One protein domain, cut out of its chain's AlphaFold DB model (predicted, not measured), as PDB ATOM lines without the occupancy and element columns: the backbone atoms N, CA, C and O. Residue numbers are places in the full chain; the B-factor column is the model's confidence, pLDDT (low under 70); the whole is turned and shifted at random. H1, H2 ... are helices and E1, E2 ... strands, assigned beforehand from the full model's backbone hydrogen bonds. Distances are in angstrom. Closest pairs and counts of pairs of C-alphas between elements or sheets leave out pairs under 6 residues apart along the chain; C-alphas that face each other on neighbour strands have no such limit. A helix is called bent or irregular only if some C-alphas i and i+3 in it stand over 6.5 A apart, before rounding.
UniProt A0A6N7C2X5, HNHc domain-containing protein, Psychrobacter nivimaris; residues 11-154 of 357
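Overview. This is residues 11 to 154 of the 357 residues of the protein "HNHc domain-containing protein" of Psychrobacter nivimaris (UniProt A0A6N7C2X5). A small three-stranded sheet sits at one edge of a helical body, in which H2 and H3 cross each other and the hairpin of H4 and H5 packs on H3. H7 packs across one end of H2, H1 and the short H6 lie near its other end, and a long loop, residues 111 to 131, reaches up to 28 A from the mean of the C-alphas. The printed part has 144 residues, mostly helix, with seven named helices and three named strands in the order H1 H2 E1 H3 H4 H5 H6 E2 E3 H7; the sheet runs E1 E3 E2, antiparallel. It is compact, with a radius of gyration of the C-alphas of 15.4 A and spans of 44 by 39 by 28 A.

Arrangement. Start at the inner strand E3, residues 141 to 144; its antiparallel neighbours are the edge strands E1, residues 46 to 48, and E2, residues 132 to 134, which forms a hairpin with it. Look for N 47 and O 142, 2.9 A apart, and N 133 and O 143, 2.8 A apart, both within hydrogen-bond range. H2, residues 27 to 41, only grazes the sheet with residues 35 to 39. H3, residues 49 to 66, touches H2 with residues 52 to 60 alone, at a steep tilt of 58 degrees, opposite ways; the closest C-alphas, of Thr 34 and Tyr 56, are 5.4 A apart. H5, residues 92 to 103, touches H3 about perpendicular, at 85 degrees, closest at C-alphas 53 and 96, 5.3 A. H4, residues 77 to 86, forms a hairpin with H5 at a shallow tilt of 23 degrees, closest at C-alphas 78 and 103, 5.6 A. H7, residues 146 to 154, touches H2, closest at C-alphas 39 and 149, 6.4 A. H1, residues 11 to 20, and H6, residues 107 to 110, each only just touch H2, with 3 pairs of C-alphas within 8 A. H1, H2, H4, H5 and H7 have every O i to N i+4 pair within hydrogen-bond range, H3 has 10 of 14, and H6 is too short for such a pair.

Along the chain. Find C-alpha 11 at (25.374, -9.275, 6.414), where H1 begins. H2 measures 20.8 A from first to last C-alpha. H3 runs 26.7 A from C-alpha 49 at (7.702, -15.515, 22.988); it is only just irregular, with C-alphas 51 and 54 6.55 A apart. H7 ends at C-alpha 154, (24.844, -20.853, 4.437).

Size, cuts and confidence. The C-alphas of Gln 88 and Gln 120, the two farthest apart, are 47.2 A apart. The printed part has no cut, and the link from H6 to E2 is long, with 21 residues. Look in that link for low confidence: its residues 115 to 128 have pLDDT under 70, as does residue 154, the last of H7.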
ATOM      1  N   GLU A  11      24.391  -9.646   5.393       90.25
ATOM      2  CA  GLU A  11      25.374  -9.275   6.414       90.25
ATOM      3  C   GLU A  11      25.430  -7.763   6.639       90.25
ATOM      4  O   GLU A  11      25.579  -7.311   7.775       90.25
ATOM      5  N   ASN A  12      25.336  -6.963   5.577       88.94
ATOM      6  CA  ASN A  12      25.410  -5.508   5.682       88.94
ATOM      7  C   ASN A  12      24.110  -4.904   6.215       88.94
ATOM      8  O   ASN A  12      24.171  -3.936   6.974       88.94
ATOM      9  N   TYR A  13      22.962  -5.511   5.909       90.19
ATOM     10  CA  TYR A  13      21.691  -5.200   6.554       90.19
ATOM     11  C   TYR A  13      21.740  -5.495   8.058       90.19
ATOM     12  O   TYR A  13      21.466  -4.608   8.869       90.19
ATOM     13  N   TRP A  14      22.206  -6.684   8.451       92.81
ATOM     14  CA  TRP A  14      22.404  -7.028   9.860       92.81
ATOM     15  C   TRP A  14      23.358  -6.050  10.556       92.81
ATOM     16  O   TRP A  14      23.038  -5.473  11.597       92.81
ATOM     17  N   ARG A  15      24.520  -5.776   9.950       92.81
ATOM     18  CA  ARG A  15      25.471  -4.775  10.458       92.81
ATOM     19  C   ARG A  15      24.831  -3.409  10.595       92.81
ATOM     20  O   ARG A  15      25.111  -2.721  11.571       92.81
ATOM     21  N   ALA A  16      23.967  -3.003   9.671       90.69
ATOM     22  CA  ALA A  16      23.325  -1.707   9.767       90.69
ATOM     23  C   ALA A  16      22.404  -1.598  10.994       90.69
ATOM     24  O   ALA A  16      22.462  -0.590  11.704       90.69
ATOM     25  N   ILE A  17      21.648  -2.655  11.312       91.12
ATOM     26  CA  ILE A  17      20.830  -2.751  12.537       91.12
ATOM     27  C   ILE A  17      21.701  -2.577  13.787       91.12
ATOM     28  O   ILE A  17      21.441  -1.737  14.663       91.12
ATOM     29  N   ILE A  18      22.793  -3.337  13.856       93.06
ATOM     30  CA  ILE A  18      23.686  -3.360  15.017       93.06
ATOM     31  C   ILE A  18      24.450  -2.039  15.168       93.06
ATOM     32  O   ILE A  18      24.513  -1.472  16.269       93.06
ATOM     33  N   LEU A  19      24.989  -1.499  14.076       91.25
ATOM     34  CA  LEU A  19      25.866  -0.331  14.092       91.25
ATOM     35  C   LEU A  19      25.094   0.993  14.112       91.25
ATOM     36  O   LEU A  19      25.453   1.863  14.903       91.25
ATOM     37  N   PHE A  20      24.046   1.148  13.302       87.38
ATOM     38  CA  PHE A  20      23.348   2.430  13.099       87.38
ATOM     39  C   PHE A  20      21.942   2.482  13.715       87.38
ATOM     40  O   PHE A  20      21.379   3.568  13.861       87.38
ATOM     41  N   GLY A  21      21.379   1.342  14.132       85.00
ATOM     42  CA  GLY A  21      20.136   1.314  14.907       85.00
ATOM     43  C   GLY A  21      20.283   2.058  16.241       85.00
ATOM     44  O   GLY A  21      21.339   2.013  16.883       85.00
ATOM     45  N   ARG A  22      19.223   2.741  16.683       82.31
ATOM     46  CA  ARG A  22      19.248   3.598  17.879       82.31
ATOM     47  C   ARG A  22      19.540   2.795  19.155       82.31
ATOM     48  O   ARG A  22      18.938   1.757  19.394       82.31
ATOM     49  N   ASN A  23      20.409   3.330  20.014       79.38
ATOM     50  CA  ASN A  23      20.845   2.674  21.253       79.38
ATOM     51  C   ASN A  23      20.314   3.409  22.485       79.38
ATOM     52  O   ASN A  23      21.009   4.236  23.074       79.38
ATOM     53  N   THR A  24      19.058   3.147  22.843       80.38
ATOM     54  CA  THR A  24      18.445   3.620  24.101       80.38
ATOM     55  C   THR A  24      18.565   2.593  25.228       80.38
ATOM     56  O   THR A  24      18.622   2.972  26.397       80.38
ATOM     57  N   ALA A  25      18.632   1.310  24.871       86.75
ATOM     58  CA  ALA A  25      18.891   0.172  25.744       86.75
ATOM     59  C   ALA A  25      19.659  -0.905  24.964       86.75
ATOM     60  O   ALA A  25      19.644  -0.907  23.730       86.75
ATOM     61  N   SER A  26      20.329  -1.812  25.669       91.56
ATOM     62  CA  SER A  26      21.097  -2.920  25.081       91.56
ATOM     63  C   SER A  26      20.241  -4.048  24.502       91.56
ATOM     64  O   SER A  26      20.767  -4.953  23.860       91.56
ATOM     65  N   TYR A  27      18.919  -3.971  24.663       94.06
ATOM     66  CA  TYR A  27      17.944  -4.972  24.229       94.06
ATOM     67  C   TYR A  27      18.139  -5.456  22.792       94.06
ATOM     68  O   TYR A  27      17.998  -6.641  22.522       94.06
ATOM     69  N   LYS A  28      18.513  -4.577  21.857       94.06
ATOM     70  CA  LYS A  28      18.736  -4.998  20.468       94.06
ATOM     71  C   LYS A  28      19.923  -5.959  20.320       94.06
ATOM     72  O   LYS A  28      19.876  -6.827  19.462       94.06
ATOM     73  N   PHE A  29      20.972  -5.817  21.133       96.19
ATOM     74  CA  PHE A  29      22.135  -6.706  21.091       96.19
ATOM     75  C   PHE A  29      21.786  -8.067  21.680       96.19
ATOM     76  O   PHE A  29      22.103  -9.087  21.077       96.19
ATOM     77  N   ALA A  30      21.043  -8.074  22.790       97.12
ATOM     78  CA  ALA A  30      20.506  -9.296  23.372       97.12
ATOM     79  C   ALA A  30      19.578 -10.029  22.390       97.12
ATOM     80  O   ALA A  30      19.714 -11.235  22.206       97.12
ATOM     81  N   LEU A  31      18.692  -9.305  21.694       97.56
ATOM     82  CA  LEU A  31      17.825  -9.891  20.669       97.56
ATOM     83  C   LEU A  31      18.640 -10.411  19.481       97.56
ATOM     84  O   LEU A  31      18.393 -11.517  19.026       97.56
ATOM     85  N   ALA A  32      19.633  -9.660  19.010       96.56
ATOM     86  CA  ALA A  32      20.508 -10.089  17.924       96.56
ATOM     87  C   ALA A  32      21.244 -11.396  18.254       96.56
ATOM     88  O   ALA A  32      21.245 -12.314  17.439       96.56
ATOM     89  N   LYS A  33      21.820 -11.503  19.457       96.31
ATOM     90  CA  LYS A  33      22.465 -12.734  19.939       96.31
ATOM     91  C   LYS A  33      21.465 -13.882  20.050       96.31
ATOM     92  O   LYS A  33      21.724 -14.959  19.539       96.31
ATOM     93  N   THR A  34      20.285 -13.607  20.601       96.44
ATOM     94  CA  THR A  34      19.201 -14.593  20.692       96.44
ATOM     95  C   THR A  34      18.804 -15.129  19.323       96.44
ATOM     96  O   THR A  34      18.684 -16.334  19.169       96.44
ATOM     97  N   LEU A  35      18.615 -14.252  18.329       95.38
ATOM     98  CA  LEU A  35      18.263 -14.636  16.961       95.38
ATOM     99  C   LEU A  35      19.345 -15.512  16.320       95.38
ATOM    100  O   LEU A  35      19.001 -16.454  15.614       95.38
ATOM    101  N   ILE A  36      20.626 -15.233  16.590       92.88
ATOM    102  CA  ILE A  36      21.732 -16.096  16.160       92.88
ATOM    103  C   ILE A  36      21.579 -17.483  16.793       92.88
ATOM    104  O   ILE A  36      21.506 -18.465  16.059       92.88
ATOM    105  N   ASP A  37      21.462 -17.561  18.120       91.94
ATOM    106  CA  ASP A  37      21.399 -18.833  18.850       91.94
ATOM    107  C   ASP A  37      20.210 -19.686  18.392       91.94
ATOM    108  O   ASP A  37      20.378 -20.820  17.944       91.94
ATOM    109  N   VAL A  38      19.001 -19.114  18.395       91.19
ATOM    110  CA  VAL A  38      17.790 -19.855  18.018       91.19
ATOM    111  C   VAL A  38      17.770 -20.234  16.541       91.19
ATOM    112  O   VAL A  38      17.185 -21.258  16.205       91.19
ATOM    113  N   SER A  39      18.410 -19.449  15.665       88.69
ATOM    114  CA  SER A  39      18.527 -19.821  14.253       88.69
ATOM    115  C   SER A  39      19.417 -21.043  14.057       88.69
ATOM    116  O   SER A  39      19.147 -21.822  13.154       88.69
ATOM    117  N   LEU A  40      20.448 -21.231  14.889       85.50
ATOM    118  CA  LEU A  40      21.409 -22.332  14.777       85.50
ATOM    119  C   LEU A  40      20.961 -23.601  15.515       85.50
ATOM    120  O   LEU A  40      21.348 -24.698  15.120       85.50
ATOM    121  N   GLU A  41      20.177 -23.461  16.585       85.12
ATOM    122  CA  GLU A  41      19.815 -24.569  17.480       85.12
ATOM    123  C   GLU A  41      18.448 -25.203  17.189       85.12
ATOM    124  O   GLU A  41      18.195 -26.322  17.639       85.12
ATOM    125  N   ARG A  42      17.539 -24.503  16.497       78.88
ATOM    126  CA  ARG A  42      16.145 -24.947  16.337       78.88
ATOM    127  C   ARG A  42      15.800 -25.328  14.899       78.88
ATOM    128  O   ARG A  42      16.157 -24.636  13.955       78.88
ATOM    129  N   ASP A  43      14.973 -26.367  14.777       77.25
ATOM    130  CA  ASP A  43      14.422 -26.861  13.503       77.25
ATOM    131  C   ASP A  43      13.110 -26.158  13.076       77.25
ATOM    132  O   ASP A  43      12.544 -26.477  12.031       77.25
ATOM    133  N   SER A  44      12.584 -25.232  13.891       87.50
ATOM    134  CA  SER A  44      11.313 -24.524  13.653       87.50
ATOM    135  C   SER A  44      11.546 -23.049  13.335       87.50
ATOM    136  O   SER A  44      12.292 -22.370  14.040       87.50
ATOM    137  N   ASP A  45      10.840 -22.539  12.326       92.00
ATOM    138  CA  ASP A  45      10.828 -21.120  11.966       92.00
ATOM    139  C   ASP A  45       9.960 -20.287  12.924       92.00
ATOM    140  O   ASP A  45      10.284 -19.141  13.219       92.00
ATOM    141  N   LEU A  46       8.875 -20.851  13.458       96.06
ATOM    142  CA  LEU A  46       8.047 -20.206  14.471       96.06
ATOM    143  C   LEU A  46       8.648 -20.415  15.862       96.06
ATOM    144  O   LEU A  46       8.816 -21.551  16.313       96.06
ATOM    145  N   ILE A  47       8.898 -19.311  16.561       95.50
ATOM    146  CA  ILE A  47       9.404 -19.281  17.932       95.50
ATOM    147  C   ILE A  47       8.405 -18.528  18.799       95.50
ATOM    148  O   ILE A  47       8.127 -17.349  18.568       95.50
ATOM    149  N   SER A  48       7.860 -19.205  19.810       95.81
ATOM    150  CA  SER A  48       6.971 -18.563  20.777       95.81
ATOM    151  C   SER A  48       7.729 -17.506  21.591       95.81
ATOM    152  O   SER A  48       8.940 -17.602  21.783       95.81
ATOM    153  N   LEU A  49       7.039 -16.484  22.105       95.75
ATOM    154  CA  LEU A  49       7.702 -15.515  22.988       95.75
ATOM    155  C   LEU A  49       8.259 -16.183  24.254       95.75
ATOM    156  O   LEU A  49       9.298 -15.764  24.750       95.75
ATOM    157  N   GLU A  50       7.595 -17.233  24.740       94.06
ATOM    158  CA  GLU A  50       8.017 -18.003  25.911       94.06
ATOM    159  C   GLU A  50       9.346 -18.717  25.675       94.06
ATOM    160  O   GLU A  50      10.262 -18.600  26.485       94.06
ATOM    161  N   ASP A  51       9.492 -19.337  24.508       94.25
ATOM    162  CA  ASP A  51      10.743 -19.934  24.053       94.25
ATOM    163  C   ASP A  51      11.862 -18.912  23.825       94.25
ATOM    164  O   ASP A  51      13.036 -19.196  24.064       94.25
ATOM    165  N   LEU A  52      11.506 -17.725  23.329       96.12
ATOM    166  CA  LEU A  52      12.453 -16.646  23.056       96.12
ATOM    167  C   LEU A  52      12.916 -15.954  24.346       96.12
ATOM    168  O   LEU A  52      14.006 -15.382  24.386       96.12
ATOM    169  N   ALA A  53      12.082 -15.965  25.389       97.38
ATOM    170  CA  ALA A  53      12.272 -15.196  26.611       97.38
ATOM    171  C   ALA A  53      13.556 -15.575  27.345       97.38
ATOM    172  O   ALA A  53      14.320 -14.686  27.724       97.38
ATOM    173  N   LEU A  54      13.800 -16.871  27.541       96.25
ATOM    174  CA  LEU A  54      14.920 -17.313  28.363       96.25
ATOM    175  C   LEU A  54      16.285 -16.989  27.733       96.25
ATOM    176  O   LEU A  54      17.066 -16.296  28.391       96.25
ATOM    177  N   PRO A  55      16.577 -17.367  26.468       96.31
ATOM    178  CA  PRO A  55      17.860 -17.029  25.851       96.31
ATOM    179  C   PRO A  55      18.082 -15.510  25.785       96.31
ATOM    180  O   PRO A  55      19.166 -15.013  26.097       96.31
ATOM    181  N   TYR A  56      17.026 -14.748  25.482       98.12
ATOM    182  CA  TYR A  56      17.068 -13.287  25.459       98.12
ATOM    183  C   TYR A  56      17.399 -12.664  26.814       98.12
ATOM    184  O   TYR A  56      18.250 -11.772  26.903       98.12
ATOM    185  N   ALA A  57      16.755 -13.132  27.882       97.88
ATOM    186  CA  ALA A  57      17.023 -12.652  29.227       97.88
ATOM    187  C   ALA A  57      18.426 -13.049  29.705       97.88
ATOM    188  O   ALA A  57      19.081 -12.245  30.368       97.88
ATOM    189  N   PHE A  58      18.908 -14.243  29.351       97.69
ATOM    190  CA  PHE A  58      20.228 -14.737  29.745       97.69
ATOM    191  C   PHE A  58      21.369 -13.890  29.192       97.69
ATOM    192  O   PHE A  58      22.252 -13.518  29.964       97.69
ATOM    193  N   HIS A  59      21.311 -13.482  27.920       97.69
ATOM    194  CA  HIS A  59      22.304 -12.550  27.369       97.69
ATOM    195  C   HIS A  59      22.406 -11.271  28.209       97.69
ATOM    196  O   HIS A  59      23.500 -10.825  28.544       97.69
ATOM    197  N   LEU A  60      21.274 -10.691  28.617       96.31
ATOM    198  CA  LEU A  60      21.269  -9.509  29.488       96.31
ATOM    199  C   LEU A  60      21.755  -9.811  30.906       96.31
ATOM    200  O   LEU A  60      22.461  -8.988  31.488       96.31
ATOM    201  N   CYS A  61      21.384 -10.962  31.465       97.25
ATOM    202  CA  CYS A  61      21.834 -11.387  32.787       97.25
ATOM    203  C   CYS A  61      23.361 -11.482  32.839       97.25
ATOM    204  O   CYS A  61      23.953 -10.936  33.768       97.25
ATOM    205  N   GLU A  62      24.004 -12.085  31.835       97.00
ATOM    206  CA  GLU A  62      25.468 -12.169  31.770       97.00
ATOM    207  C   GLU A  62      26.122 -10.783  31.752       97.00
ATOM    208  O   GLU A  62      26.982 -10.499  32.589       97.00
ATOM    209  N   HIS A  63      25.647  -9.877  30.893       95.56
ATOM    210  CA  HIS A  63      26.185  -8.517  30.816       95.56
ATOM    211  C   HIS A  63      25.975  -7.712  32.109       95.56
ATOM    212  O   HIS A  63      26.849  -6.958  32.549       95.56
ATOM    213  N   LEU A  64      24.837  -7.900  32.783       94.69
ATOM    214  CA  LEU A  64      24.529  -7.231  34.051       94.69
ATOM    215  C   LEU A  64      25.459  -7.640  35.199       94.69
ATOM    216  O   LEU A  64      25.580  -6.873  36.155       94.69
ATOM    217  N   LYS A  65      26.145  -8.790  35.116       93.62
ATOM    218  CA  LYS A  65      27.122  -9.210  36.138       93.62
ATOM    219  C   LYS A  65      28.349  -8.300  36.184       93.62
ATOM    220  O   LYS A  65      28.913  -8.108  37.258       93.62
ATOM    221  N   HIS A  66      28.763  -7.738  35.046       88.75
ATOM    222  CA  HIS A  66      29.950  -6.881  34.959       88.75
ATOM    223  C   HIS A  66      29.639  -5.427  34.594       88.75
ATOM    224  O   HIS A  66      30.471  -4.549  34.816       88.75
ATOM    225  N   THR A  67      28.467  -5.131  34.028       87.31
ATOM    226  CA  THR A  67      28.079  -3.760  33.679       87.31
ATOM    227  C   THR A  67      26.602  -3.511  34.000       87.31
ATOM    228  O   THR A  67      25.722  -3.769  33.183       87.31
ATOM    229  N   PRO A  68      26.287  -2.957  35.189       85.88
ATOM    230  CA  PRO A  68      24.900  -2.791  35.638       85.88
ATOM    231  C   PRO A  68      24.056  -1.826  34.788       85.88
ATOM    232  O   PRO A  68      22.827  -1.885  34.801       85.88
ATOM    233  N   LYS A  69      24.692  -0.896  34.060       88.31
ATOM    234  CA  LYS A  69      23.988   0.135  33.284       88.31
ATOM    235  C   LYS A  69      23.751  -0.311  31.840       88.31
ATOM    236  O   LYS A  69      24.609  -0.147  30.982       88.31
ATOM    237  N   GLN A  70      22.532  -0.783  31.585       89.38
ATOM    238  CA  GLN A  70      22.077  -1.339  30.299       89.38
ATOM    239  C   GLN A  70      21.164  -0.411  29.482       89.38
ATOM    240  O   GLN A  70      20.631  -0.792  28.439       89.38
ATOM    241  N   SER A  71      20.921   0.812  29.954       87.12
ATOM    242  CA  SER A  71      20.107   1.784  29.226       87.12
ATOM    243  C   SER A  71      20.473   3.220  29.587       87.12
ATOM    244  O   SER A  71      21.147   3.481  30.587       87.12
ATOM    245  N   THR A  72      20.005   4.171  28.779       80.31
ATOM    246  CA  THR A  72      20.134   5.604  29.079       80.31
ATOM    247  C   THR A  72      19.126   6.103  30.117       80.31
ATOM    248  O   THR A  72      19.259   7.232  30.581       80.31
ATOM    249  N   PHE A  73      18.110   5.304  30.451       78.06
ATOM    250  CA  PHE A  73      17.049   5.642  31.401       78.06
ATOM    251  C   PHE A  73      17.240   4.902  32.733       78.06
ATOM    252  O   PHE A  73      18.075   4.004  32.852       78.06
ATOM    253  N   ASN A  74      16.454   5.280  33.746       71.69
ATOM    254  CA  ASN A  74      16.399   4.542  35.008       71.69
ATOM    255  C   ASN A  74      15.964   3.087  34.766       71.69
ATOM    256  O   ASN A  74      15.230   2.809  33.815       71.69
ATOM    257  N   SER A  75      16.432   2.180  35.630       73.75
ATOM    258  CA  SER A  75      16.253   0.733  35.467       73.75
ATOM    259  C   SER A  75      14.794   0.349  35.197       73.75
ATOM    260  O   SER A  75      13.876   0.802  35.886       73.75
ATOM    261  N   SER A  76      14.585  -0.479  34.172       86.00
ATOM    262  CA  SER A  76      13.272  -0.996  33.789       86.00
ATOM    263  C   SER A  76      12.870  -2.177  34.679       86.00
ATOM    264  O   SER A  76      13.712  -2.802  35.323       86.00
ATOM    265  N   LYS A  77      11.580  -2.543  34.677       92.62
ATOM    266  CA  LYS A  77      11.109  -3.764  35.357       92.62
ATOM    267  C   LYS A  77      11.845  -5.015  34.874       92.62
ATOM    268  O   LYS A  77      12.189  -5.862  35.685       92.62
ATOM    269  N   PHE A  78      12.104  -5.094  33.571       94.50
ATOM    270  CA  PHE A  78      12.813  -6.212  32.965       94.50
ATOM    271  C   PHE A  78      14.273  -6.293  33.435       94.50
ATOM    272  O   PHE A  78      14.693  -7.341  33.908       94.50
ATOM    273  N   ILE A  79      15.018  -5.181  33.413       94.00
ATOM    274  CA  ILE A  79      16.403  -5.156  33.915       94.00
ATOM    275  C   ILE A  79      16.459  -5.516  35.403       94.00
ATOM    276  O   ILE A  79      17.331  -6.278  35.812       94.00
ATOM    277  N   ASN A  80      15.516  -5.021  36.210       94.81
ATOM    278  CA  ASN A  80      15.440  -5.393  37.623       94.81
ATOM    279  C   ASN A  80      15.206  -6.898  37.810       94.81
ATOM    280  O   ASN A  80      15.849  -7.483  38.673       94.81
ATOM    281  N   ALA A  81      14.355  -7.527  36.995       96.88
ATOM    282  CA  ALA A  81      14.150  -8.974  37.043       96.88
ATOM    283  C   ALA A  81      15.425  -9.747  36.668       96.88
ATOM    284  O   ALA A  81      15.809 -10.657  37.393       96.88
ATOM    285  N   CYS A  82      16.152  -9.337  35.622       97.00
ATOM    286  CA  CYS A  82      17.456  -9.932  35.297       97.00
ATOM    287  C   CYS A  82      18.456  -9.819  36.468       97.00
ATOM    288  O   CYS A  82      19.161 -10.774  36.788       97.00
ATOM    289  N   ILE A  83      18.507  -8.665  37.148       95.81
ATOM    290  CA  ILE A  83      19.361  -8.462  38.334       95.81
ATOM    291  C   ILE A  83      18.926  -9.378  39.487       95.81
ATOM    292  O   ILE A  83      19.767 -10.013  40.122       95.81
ATOM    293  N   GLN A  84      17.623  -9.472  39.757       97.44
ATOM    294  CA  GLN A  84      17.075 -10.360  40.785       97.44
ATOM    295  C   GLN A  84      17.393 -11.828  40.487       97.44
ATOM    296  O   GLN A  84      17.786 -12.559  41.395       97.44
ATOM    297  N   PHE A  85      17.300 -12.244  39.223       98.25
ATOM    298  CA  PHE A  85      17.659 -13.591  38.789       98.25
ATOM    299  C   PHE A  85      19.146 -13.882  39.023       98.25
ATOM    300  O   PHE A  85      19.488 -14.893  39.631       98.25
ATOM    301  N   ASN A  86      20.036 -12.949  38.662       97.75
ATOM    302  CA  ASN A  86      21.470 -13.054  38.961       97.75
ATOM    303  C   ASN A  86      21.762 -13.199  40.465       97.75
ATOM    304  O   ASN A  86      22.732 -13.852  40.850       97.75
ATOM    305  N   HIS A  87      20.928 -12.603  41.318       97.50
ATOM    306  CA  HIS A  87      21.000 -12.733  42.775       97.50
ATOM    307  C   HIS A  87      20.215 -13.927  43.339       97.50
ATOM    308  O   HIS A  87      20.097 -14.033  44.559       97.50
ATOM    309  N   GLN A  88      19.694 -14.817  42.487       97.81
ATOM    310  CA  GLN A  88      18.900 -15.993  42.869       97.81
ATOM    311  C   GLN A  88      17.632 -15.638  43.671       97.81
ATOM    312  O   GLN A  88      17.177 -16.409  44.512       97.81
ATOM    313  N   GLN A  89      17.070 -14.447  43.438       98.31
ATOM    314  CA  GLN A  89      15.885 -13.940  44.142       98.31
ATOM    315  C   GLN A  89      14.570 -14.299  43.445       98.31
ATOM    316  O   GLN A  89      13.529 -14.291  44.096       98.31
ATOM    317  N   ILE A  90      14.619 -14.594  42.145       98.38
ATOM    318  CA  ILE A  90      13.479 -15.051  41.342       98.38
ATOM    319  C   ILE A  90      13.857 -16.335  40.605       98.38
ATOM    320  O   ILE A  90      15.040 -16.578  40.349       98.38
ATOM    321  N   SER A  91      12.862 -17.159  40.273       98.19
ATOM    322  CA  SER A  91      13.072 -18.385  39.499       98.19
ATOM    323  C   SER A  91      13.249 -18.102  38.005       98.19
ATOM    324  O   SER A  91      12.993 -16.997  37.520       98.19
ATOM    325  N   GLU A  92      13.653 -19.129  37.261       97.94
ATOM    326  CA  GLU A  92      13.675 -19.099  35.796       97.94
ATOM    327  C   GLU A  92      12.281 -18.827  35.208       97.94
ATOM    328  O   GLU A  92      12.132 -17.936  34.372       97.94
ATOM    329  N   ASP A  93      11.244 -19.503  35.714       97.94
ATOM    330  CA  ASP A  93       9.853 -19.290  35.287       97.94
ATOM    331  C   ASP A  93       9.399 -17.838  35.500       97.94
ATOM    332  O   ASP A  93       8.715 -17.247  34.659       97.94
ATOM    333  N   GLU A  94       9.792 -17.229  36.622       97.88
ATOM    334  CA  GLU A  94       9.474 -15.833  36.911       97.88
ATOM    335  C   GLU A  94      10.234 -14.880  35.974       97.88
ATOM    336  O   GLU A  94       9.645 -13.920  35.464       97.88
ATOM    337  N   LEU A  95      11.504 -15.172  35.668       98.25
ATOM    338  CA  LEU A  95      12.274 -14.425  34.672       98.25
ATOM    339  C   LEU A  95      11.615 -14.505  33.287       98.25
ATOM    340  O   LEU A  95      11.437 -13.469  32.641       98.25
ATOM    341  N   ILE A  96      11.203 -15.697  32.848       98.12
ATOM    342  CA  ILE A  96      10.480 -15.915  31.585       98.12
ATOM    343  C   ILE A  96       9.182 -15.100  31.572       98.12
ATOM    344  O   ILE A  96       8.911 -14.368  30.614       98.12
ATOM    345  N   HIS A  97       8.400 -15.151  32.654       97.50
ATOM    346  CA  HIS A  97       7.143 -14.411  32.773       97.50
ATOM    347  C   HIS A  97       7.338 -12.893  32.633       97.50
ATOM    348  O   HIS A  97       6.632 -12.236  31.857       97.50
ATOM    349  N   VAL A  98       8.305 -12.316  33.354       97.62
ATOM    350  CA  VAL A  98       8.588 -10.874  33.276       97.62
ATOM    351  C   VAL A  98       9.133 -10.495  31.899       97.62
ATOM    352  O   VAL A  98       8.728  -9.470  31.342       97.62
ATOM    353  N   THR A  99      10.001 -11.322  31.321       97.38
ATOM    354  CA  THR A  99      10.592 -11.087  29.996       97.38
ATOM    355  C   THR A  99       9.527 -11.052  28.904       97.38
ATOM    356  O   THR A  99       9.495 -10.110  28.112       97.38
ATOM    357  N   ASN A 100       8.584 -11.996  28.923       95.50
ATOM    358  CA  ASN A 100       7.440 -12.013  28.012       95.50
ATOM    359  C   ASN A 100       6.620 -10.720  28.066       95.50
ATOM    360  O   ASN A 100       6.183 -10.197  27.040       95.50
ATOM    361  N   LYS A 101       6.409 -10.189  29.273       94.06
ATOM    362  CA  LYS A 101       5.558  -9.019  29.500       94.06
ATOM    363  C   LYS A 101       6.256  -7.690  29.209       94.06
ATOM    364  O   LYS A 101       5.623  -6.759  28.715       94.06
ATOM    365  N   GLU A 102       7.534  -7.574  29.563       94.94
ATOM    366  CA  GLU A 102       8.250  -6.293  29.596       94.94
ATOM    367  C   GLU A 102       9.483  -6.268  28.673       94.94
ATOM    368  O   GLU A 102       9.833  -5.205  28.156       94.94
ATOM    369  N   GLY A 103      10.129  -7.412  28.434       92.94
ATOM    370  CA  GLY A 103      11.382  -7.516  27.679       92.94
ATOM    371  C   GLY A 103      11.225  -7.280  26.177       92.94
ATOM    372  O   GLY A 103      12.079  -6.634  25.563       92.94
ATOM    373  N   PHE A 104      10.098  -7.708  25.603       95.12
ATOM    374  CA  PHE A 104       9.805  -7.586  24.168       95.12
ATOM    375  C   PHE A 104       8.969  -6.361  23.782       95.12
ATOM    376  O   PHE A 104       8.607  -6.195  22.618       95.12
ATOM    377  N   LYS A 105       8.662  -5.484  24.744       90.94
ATOM    378  CA  LYS A 105       7.699  -4.383  24.586       90.94
ATOM    379  C   LYS A 105       8.013  -3.417  23.438       90.94
ATOM    380  O   LYS A 105       7.094  -2.823  22.888       90.94
ATOM    381  N   TYR A 106       9.295  -3.223  23.134       90.19
ATOM    382  CA  TYR A 106       9.749  -2.265  22.118       90.19
ATOM    383  C   TYR A 106      10.764  -2.844  21.135       90.19
ATOM    384  O   TYR A 106      10.885  -2.343  20.024       90.19
ATOM    385  N   VAL A 107      11.547  -3.844  21.553       92.62
ATOM    386  CA  VAL A 107      12.704  -4.294  20.771       92.62
ATOM    387  C   VAL A 107      12.286  -4.995  19.481       92.62
ATOM    388  O   VAL A 107      12.911  -4.741  18.461       92.62
ATOM    389  N   LEU A 108      11.210  -5.791  19.495       94.31
ATOM    390  CA  LEU A 108      10.727  -6.490  18.299       94.31
ATOM    391  C   LEU A 108      10.225  -5.504  17.236       94.31
ATOM    392  O   LEU A 108      10.596  -5.622  16.074       94.31
ATOM    393  N   ASP A 109       9.480  -4.476  17.656       90.75
ATOM    394  CA  ASP A 109       8.976  -3.421  16.769       90.75
ATOM    395  C   ASP A 109      10.100  -2.551  16.180       90.75
ATOM    396  O   ASP A 109       9.987  -2.026  15.075       90.75
ATOM    397  N   ALA A 110      11.186  -2.357  16.935       90.06
ATOM    398  CA  ALA A 110      12.258  -1.433  16.579       90.06
ATOM    399  C   ALA A 110      13.485  -2.102  15.941       90.06
ATOM    400  O   ALA A 110      14.376  -1.383  15.491       90.06
ATOM    401  N   PHE A 111      13.577  -3.439  15.926       91.56
ATOM    402  CA  PHE A 111      14.809  -4.144  15.552       91.56
ATOM    403  C   PHE A 111      15.258  -3.828  14.123       91.56
ATOM    404  O   PHE A 111      16.414  -3.480  13.911       91.56
ATOM    405  N   HIS A 112      14.338  -3.865  13.159       89.56
ATOM    406  CA  HIS A 112      14.633  -3.608  11.745       89.56
ATOM    407  C   HIS A 112      14.691  -2.107  11.383       89.56
ATOM    408  O   HIS A 112      14.893  -1.754  10.222       89.56
ATOM    409  N   VAL A 113      14.527  -1.202  12.359       84.69
ATOM    410  CA  VAL A 113      14.492   0.252  12.125       84.69
ATOM    411  C   VAL A 113      15.899   0.848  12.224       84.69
ATOM    412  O   VAL A 113      16.487   0.930  13.309       84.69
ATOM    413  N   VAL A 114      16.422   1.346  11.099       76.44
ATOM    414  CA  VAL A 114      17.746   1.980  11.012       76.44
ATOM    415  C   VAL A 114      17.656   3.434  10.549       76.44
ATOM    416  O   VAL A 114      16.828   3.820   9.731       76.44
ATOM    417  N   ASN A 115      18.538   4.281  11.080       64.44
ATOM    418  CA  ASN A 115      18.690   5.658  10.609       64.44
ATOM    419  C   ASN A 115      19.821   5.711   9.571       64.44
ATOM    420  O   ASN A 115      20.953   6.046   9.922       64.44
ATOM    421  N   THR A 116      19.557   5.353   8.313       50.28
ATOM    422  CA  THR A 116      20.584   5.401   7.245       50.28
ATOM    423  C   THR A 116      20.594   6.707   6.446       50.28
ATOM    424  O   THR A 116      21.639   7.090   5.890       50.28
ATOM    425  N   LYS A 117      19.501   7.478   6.472       43.44
ATOM    426  CA  LYS A 117      19.474   8.842   5.932       43.44
ATOM    427  C   LYS A 117      20.119   9.847   6.876       43.44
ATOM    428  O   LYS A 117      20.040   9.755   8.100       43.44
ATOM    429  N   ALA A 118      20.849  10.779   6.265       37.16
ATOM    430  CA  ALA A 118      21.577  11.829   6.957       37.16
ATOM    431  C   ALA A 118      20.667  12.514   7.984       37.16
ATOM    432  O   ALA A 118      19.497  12.756   7.714       37.16
ATOM    433  N   VAL A 119      21.248  12.868   9.133       40.50
ATOM    434  CA  VAL A 119      20.644  13.467  10.344       40.50
ATOM    435  C   VAL A 119      19.690  14.663  10.087       40.50
ATOM    436  O   VAL A 119      19.040  15.147  11.009       40.50
ATOM    437  N   GLN A 120      19.580  15.150   8.851       33.94
ATOM    438  CA  GLN A 120      18.741  16.270   8.430       33.94
ATOM    439  C   GLN A 120      17.388  15.868   7.818       33.94
ATOM    440  O   GLN A 120      16.465  16.679   7.848       33.94
ATOM    441  N   GLU A 121      17.214  14.636   7.343       36.62
ATOM    442  CA  GLU A 121      15.956  14.178   6.748       36.62
ATOM    443  C   GLU A 121      15.311  13.167   7.696       36.62
ATOM    444  O   GLU A 121      15.837  12.082   7.907       36.62
ATOM    445  N   ARG A 122      14.191  13.532   8.331       36.25
ATOM    446  CA  ARG A 122      13.434  12.671   9.263       36.25
ATOM    447  C   ARG A 122      12.717  11.523   8.529       36.25
ATOM    448  O   ARG A 122      11.511  11.361   8.676       36.25
ATOM    449  N   PHE A 123      13.448  10.758   7.730       37.75
ATOM    450  CA  PHE A 123      12.999   9.537   7.080       37.75
ATOM    451  C   PHE A 123      13.789   8.378   7.684       37.75
ATOM    452  O   PHE A 123      15.009   8.315   7.550       37.75
ATOM    453  N   TYR A 124      13.090   7.495   8.397       43.94
ATOM    454  CA  TYR A 124      13.631   6.189   8.757       43.94
ATOM    455  C   TYR A 124      13.669   5.357   7.477       43.94
ATOM    456  O   TYR A 124      12.653   5.290   6.781       43.94
ATOM    457  N   ASP A 125      14.808   4.752   7.158       50.56
ATOM    458  CA  ASP A 125      14.820   3.697   6.152       50.56
ATOM    459  C   ASP A 125      14.526   2.393   6.898       50.56
ATOM    460  O   ASP A 125      15.170   2.067   7.901       50.56
ATOM    461  N   VAL A 126      13.497   1.680   6.457       51.72
ATOM    462  CA  VAL A 126      13.274   0.302   6.887       51.72
ATOM    463  C   VAL A 126      14.158  -0.554   5.996       51.72
ATOM    464  O   VAL A 126      14.220  -0.332   4.790       51.72
ATOM    465  N   ILE A 127      14.898  -1.480   6.592       59.59
ATOM    466  CA  ILE A 127      15.588  -2.494   5.804       59.59
ATOM    467  C   ILE A 127      14.506  -3.358   5.155       59.59
ATOM    468  O   ILE A 127      13.718  -3.964   5.873       59.59
ATOM    469  N   ASP A 128      14.471  -3.402   3.821       59.56
ATOM    470  CA  ASP A 128      13.474  -4.185   3.072       59.56
ATOM    471  C   ASP A 128      13.584  -5.701   3.354       59.56
ATOM    472  O   ASP A 128      12.627  -6.445   3.156       59.56
ATOM    473  N   GLU A 129      14.736  -6.153   3.859       73.62
ATOM    474  CA  GLU A 129      14.998  -7.538   4.257       73.62
ATOM    475  C   GLU A 129      14.718  -7.769   5.753       73.62
ATOM    476  O   GLU A 129      15.531  -7.461   6.630       73.62
ATOM    477  N   GLU A 130      13.570  -8.368   6.063       85.75
ATOM    478  CA  GLU A 130      13.227  -8.767   7.430       85.75
ATOM    479  C   GLU A 130      13.923 -10.082   7.820       85.75
ATOM    480  O   GLU A 130      13.972 -11.043   7.045       85.75
ATOM    481  N   PHE A 131      14.439 -10.147   9.048       92.44
ATOM    482  CA  PHE A 131      15.048 -11.348   9.635       92.44
ATOM    483  C   PHE A 131      14.048 -12.179  10.452       92.44
ATOM    484  O   PHE A 131      14.236 -13.377  10.664       92.44
ATOM    485  N   PHE A 132      12.971 -11.545  10.905       95.25
ATOM    486  CA  PHE A 132      11.821 -12.211  11.493       95.25
ATOM    487  C   PHE A 132      10.555 -11.393  11.229       95.25
ATOM    488  O   PHE A 132      10.605 -10.165  11.174       95.25
ATOM    489  N   VAL A 133       9.423 -12.084  11.147       94.50
ATOM    490  CA  VAL A 133       8.086 -11.496  11.112       94.50
ATOM    491  C   VAL A 133       7.507 -11.513  12.521       94.50
ATOM    492  O   VAL A 133       7.542 -12.529  13.222       94.50
ATOM    493  N   ASP A 134       6.962 -10.379  12.951       93.44
ATOM    494  CA  ASP A 134       6.267 -10.270  14.227       93.44
ATOM    495  C   ASP A 134       4.866 -10.892  14.142       93.44
ATOM    496  O   ASP A 134       3.934 -10.321  13.575       93.44
ATOM    497  N   GLU A 135       4.703 -12.065  14.752       95.88
ATOM    498  CA  GLU A 135       3.438 -12.796  14.799       95.88
ATOM    499  C   GLU A 135       2.813 -12.791  16.205       95.88
ATOM    500  O   GLU A 135       1.957 -13.630  16.512       95.88
ATOM    501  N   ARG A 136       3.168 -11.831  17.080       94.62
ATOM    502  CA  ARG A 136       2.698 -11.780  18.482       94.62
ATOM    503  C   ARG A 136       1.174 -11.832  18.612       94.62
ATOM    504  O   ARG A 136       0.657 -12.411  19.565       94.62
ATOM    505  N   LYS A 137       0.447 -11.249  17.651       91.31
ATOM    506  CA  LYS A 137      -1.028 -11.196  17.640       91.31
ATOM    507  C   LYS A 137      -1.698 -12.513  17.241       91.31
ATOM    508  O   LYS A 137      -2.806 -12.770  17.698       91.31
ATOM    509  N   HIS A 138      -1.059 -13.311  16.388       91.69
ATOM    510  CA  HIS A 138      -1.671 -14.496  15.776       91.69
ATOM    511  C   HIS A 138      -1.105 -15.795  16.349       91.69
ATOM    512  O   HIS A 138      -1.871 -16.683  16.709       91.69
ATOM    513  N   ASN A 139       0.217 -15.857  16.520       92.81
ATOM    514  CA  ASN A 139       0.944 -17.058  16.932       92.81
ATOM    515  C   ASN A 139       1.731 -16.872  18.239       92.81
ATOM    516  O   ASN A 139       2.480 -17.760  18.631       92.81
ATOM    517  N   LYS A 140       1.547 -15.740  18.941       94.75
ATOM    518  CA  LYS A 140       2.203 -15.430  20.229       94.75
ATOM    519  C   LYS A 140       3.733 -15.573  20.175       94.75
ATOM    520  O   LYS A 140       4.352 -16.022  21.138       94.75
ATOM    521  N   GLY A 141       4.335 -15.195  19.050       95.94
ATOM    522  CA  GLY A 141       5.750 -15.419  18.781       95.94
ATOM    523  C   GLY A 141       6.277 -14.593  17.616       95.94
ATOM    524  O   GLY A 141       5.620 -13.655  17.162       95.94
ATOM    525  N   ILE A 142       7.459 -14.963  17.142       97.00
ATOM    526  CA  ILE A 142       8.065 -14.458  15.909       97.00
ATOM    527  C   ILE A 142       8.283 -15.616  14.941       97.00
ATOM    528  O   ILE A 142       8.538 -16.741  15.371       97.00
ATOM    529  N   ARG A 143       8.212 -15.341  13.641       96.81
ATOM    530  CA  ARG A 143       8.597 -16.298  12.603       96.81
ATOM    531  C   ARG A 143       9.916 -15.873  11.984       96.81
ATOM    532  O   ARG A 143       9.992 -14.795  11.404       96.81
ATOM    533  N   LEU A 144      10.945 -16.694  12.124       95.19
ATOM    534  CA  LEU A 144      12.235 -16.498  11.476       95.19
ATOM    535  C   LEU A 144      12.071 -16.579   9.956       95.19
ATOM    536  O   LEU A 144      11.328 -17.419   9.453       95.19
ATOM    537  N   THR A 145      12.755 -15.704   9.221       93.69
ATOM    538  CA  THR A 145      12.692 -15.699   7.755       93.69
ATOM    539  C   THR A 145      13.816 -16.528   7.143       93.69
ATOM    540  O   THR A 145      14.881 -16.714   7.736       93.69
ATOM    541  N   ASP A 146      13.635 -16.934   5.885       90.56
ATOM    542  CA  ASP A 146      14.695 -17.551   5.077       90.56
ATOM    543  C   ASP A 146      15.967 -16.696   5.018       90.56
ATOM    544  O   ASP A 146      17.063 -17.227   4.863       90.56
ATOM    545  N   ASN A 147      15.844 -15.372   5.130       90.12
ATOM    546  CA  ASN A 147      16.987 -14.464   5.138       90.12
ATOM    547  C   ASN A 147      17.861 -14.656   6.377       90.12
ATOM    548  O   ASN A 147      19.084 -14.692   6.253       90.12
ATOM    549  N   LEU A 148      17.260 -14.830   7.555       91.31
ATOM    550  CA  LEU A 148      18.009 -15.126   8.775       91.31
ATOM    551  C   LEU A 148      18.713 -16.481   8.669       91.31
ATOM    552  O   LEU A 148      19.900 -16.586   8.977       91.31
ATOM    553  N   PHE A 149      18.017 -17.502   8.162       89.19
ATOM    554  CA  PHE A 149      18.622 -18.818   7.967       89.19
ATOM    555  C   PHE A 149      19.753 -18.781   6.937       89.19
ATOM    556  O   PHE A 149      20.830 -19.305   7.202       89.19
ATOM    557  N   LYS A 150      19.578 -18.100   5.798       87.31
ATOM    558  CA  LYS A 150      20.657 -17.894   4.815       87.31
ATOM    559  C   LYS A 150      21.861 -17.207   5.449       87.31
ATOM    560  O   LYS A 150      22.983 -17.639   5.212       87.31
ATOM    561  N   LEU A 151      21.631 -16.183   6.269       88.19
ATOM    562  CA  LEU A 151      22.692 -15.427   6.926       88.19
ATOM    563  C   LEU A 151      23.557 -16.300   7.849       88.19
ATOM    564  O   LEU A 151      24.776 -16.127   7.864       88.19
ATOM    565  N   PHE A 152      22.946 -17.224   8.598       86.00
ATOM    566  CA  PHE A 152      23.643 -17.975   9.649       86.00
ATOM    567  C   PHE A 152      23.944 -19.447   9.334       86.00
ATOM    568  O   PHE A 152      24.895 -19.972   9.903       86.00
ATOM    569  N   HIS A 153      23.236 -20.089   8.398       76.00
ATOM    570  CA  HIS A 153      23.496 -21.482   7.983       76.00
ATOM    571  C   HIS A 153      24.338 -21.614   6.718       76.00
ATOM    572  O   HIS A 153      25.086 -22.574   6.577       76.00
ATOM    573  N   VAL A 154      24.201 -20.693   5.758       63.56
ATOM    574  CA  VAL A 154      24.844 -20.853   4.437       63.56
ATOM    575  C   VAL A 154      26.256 -20.258   4.417       63.56
ATOM    576  O   VAL A 154      27.108 -20.697   3.645       63.56
TER     577      VAL A 154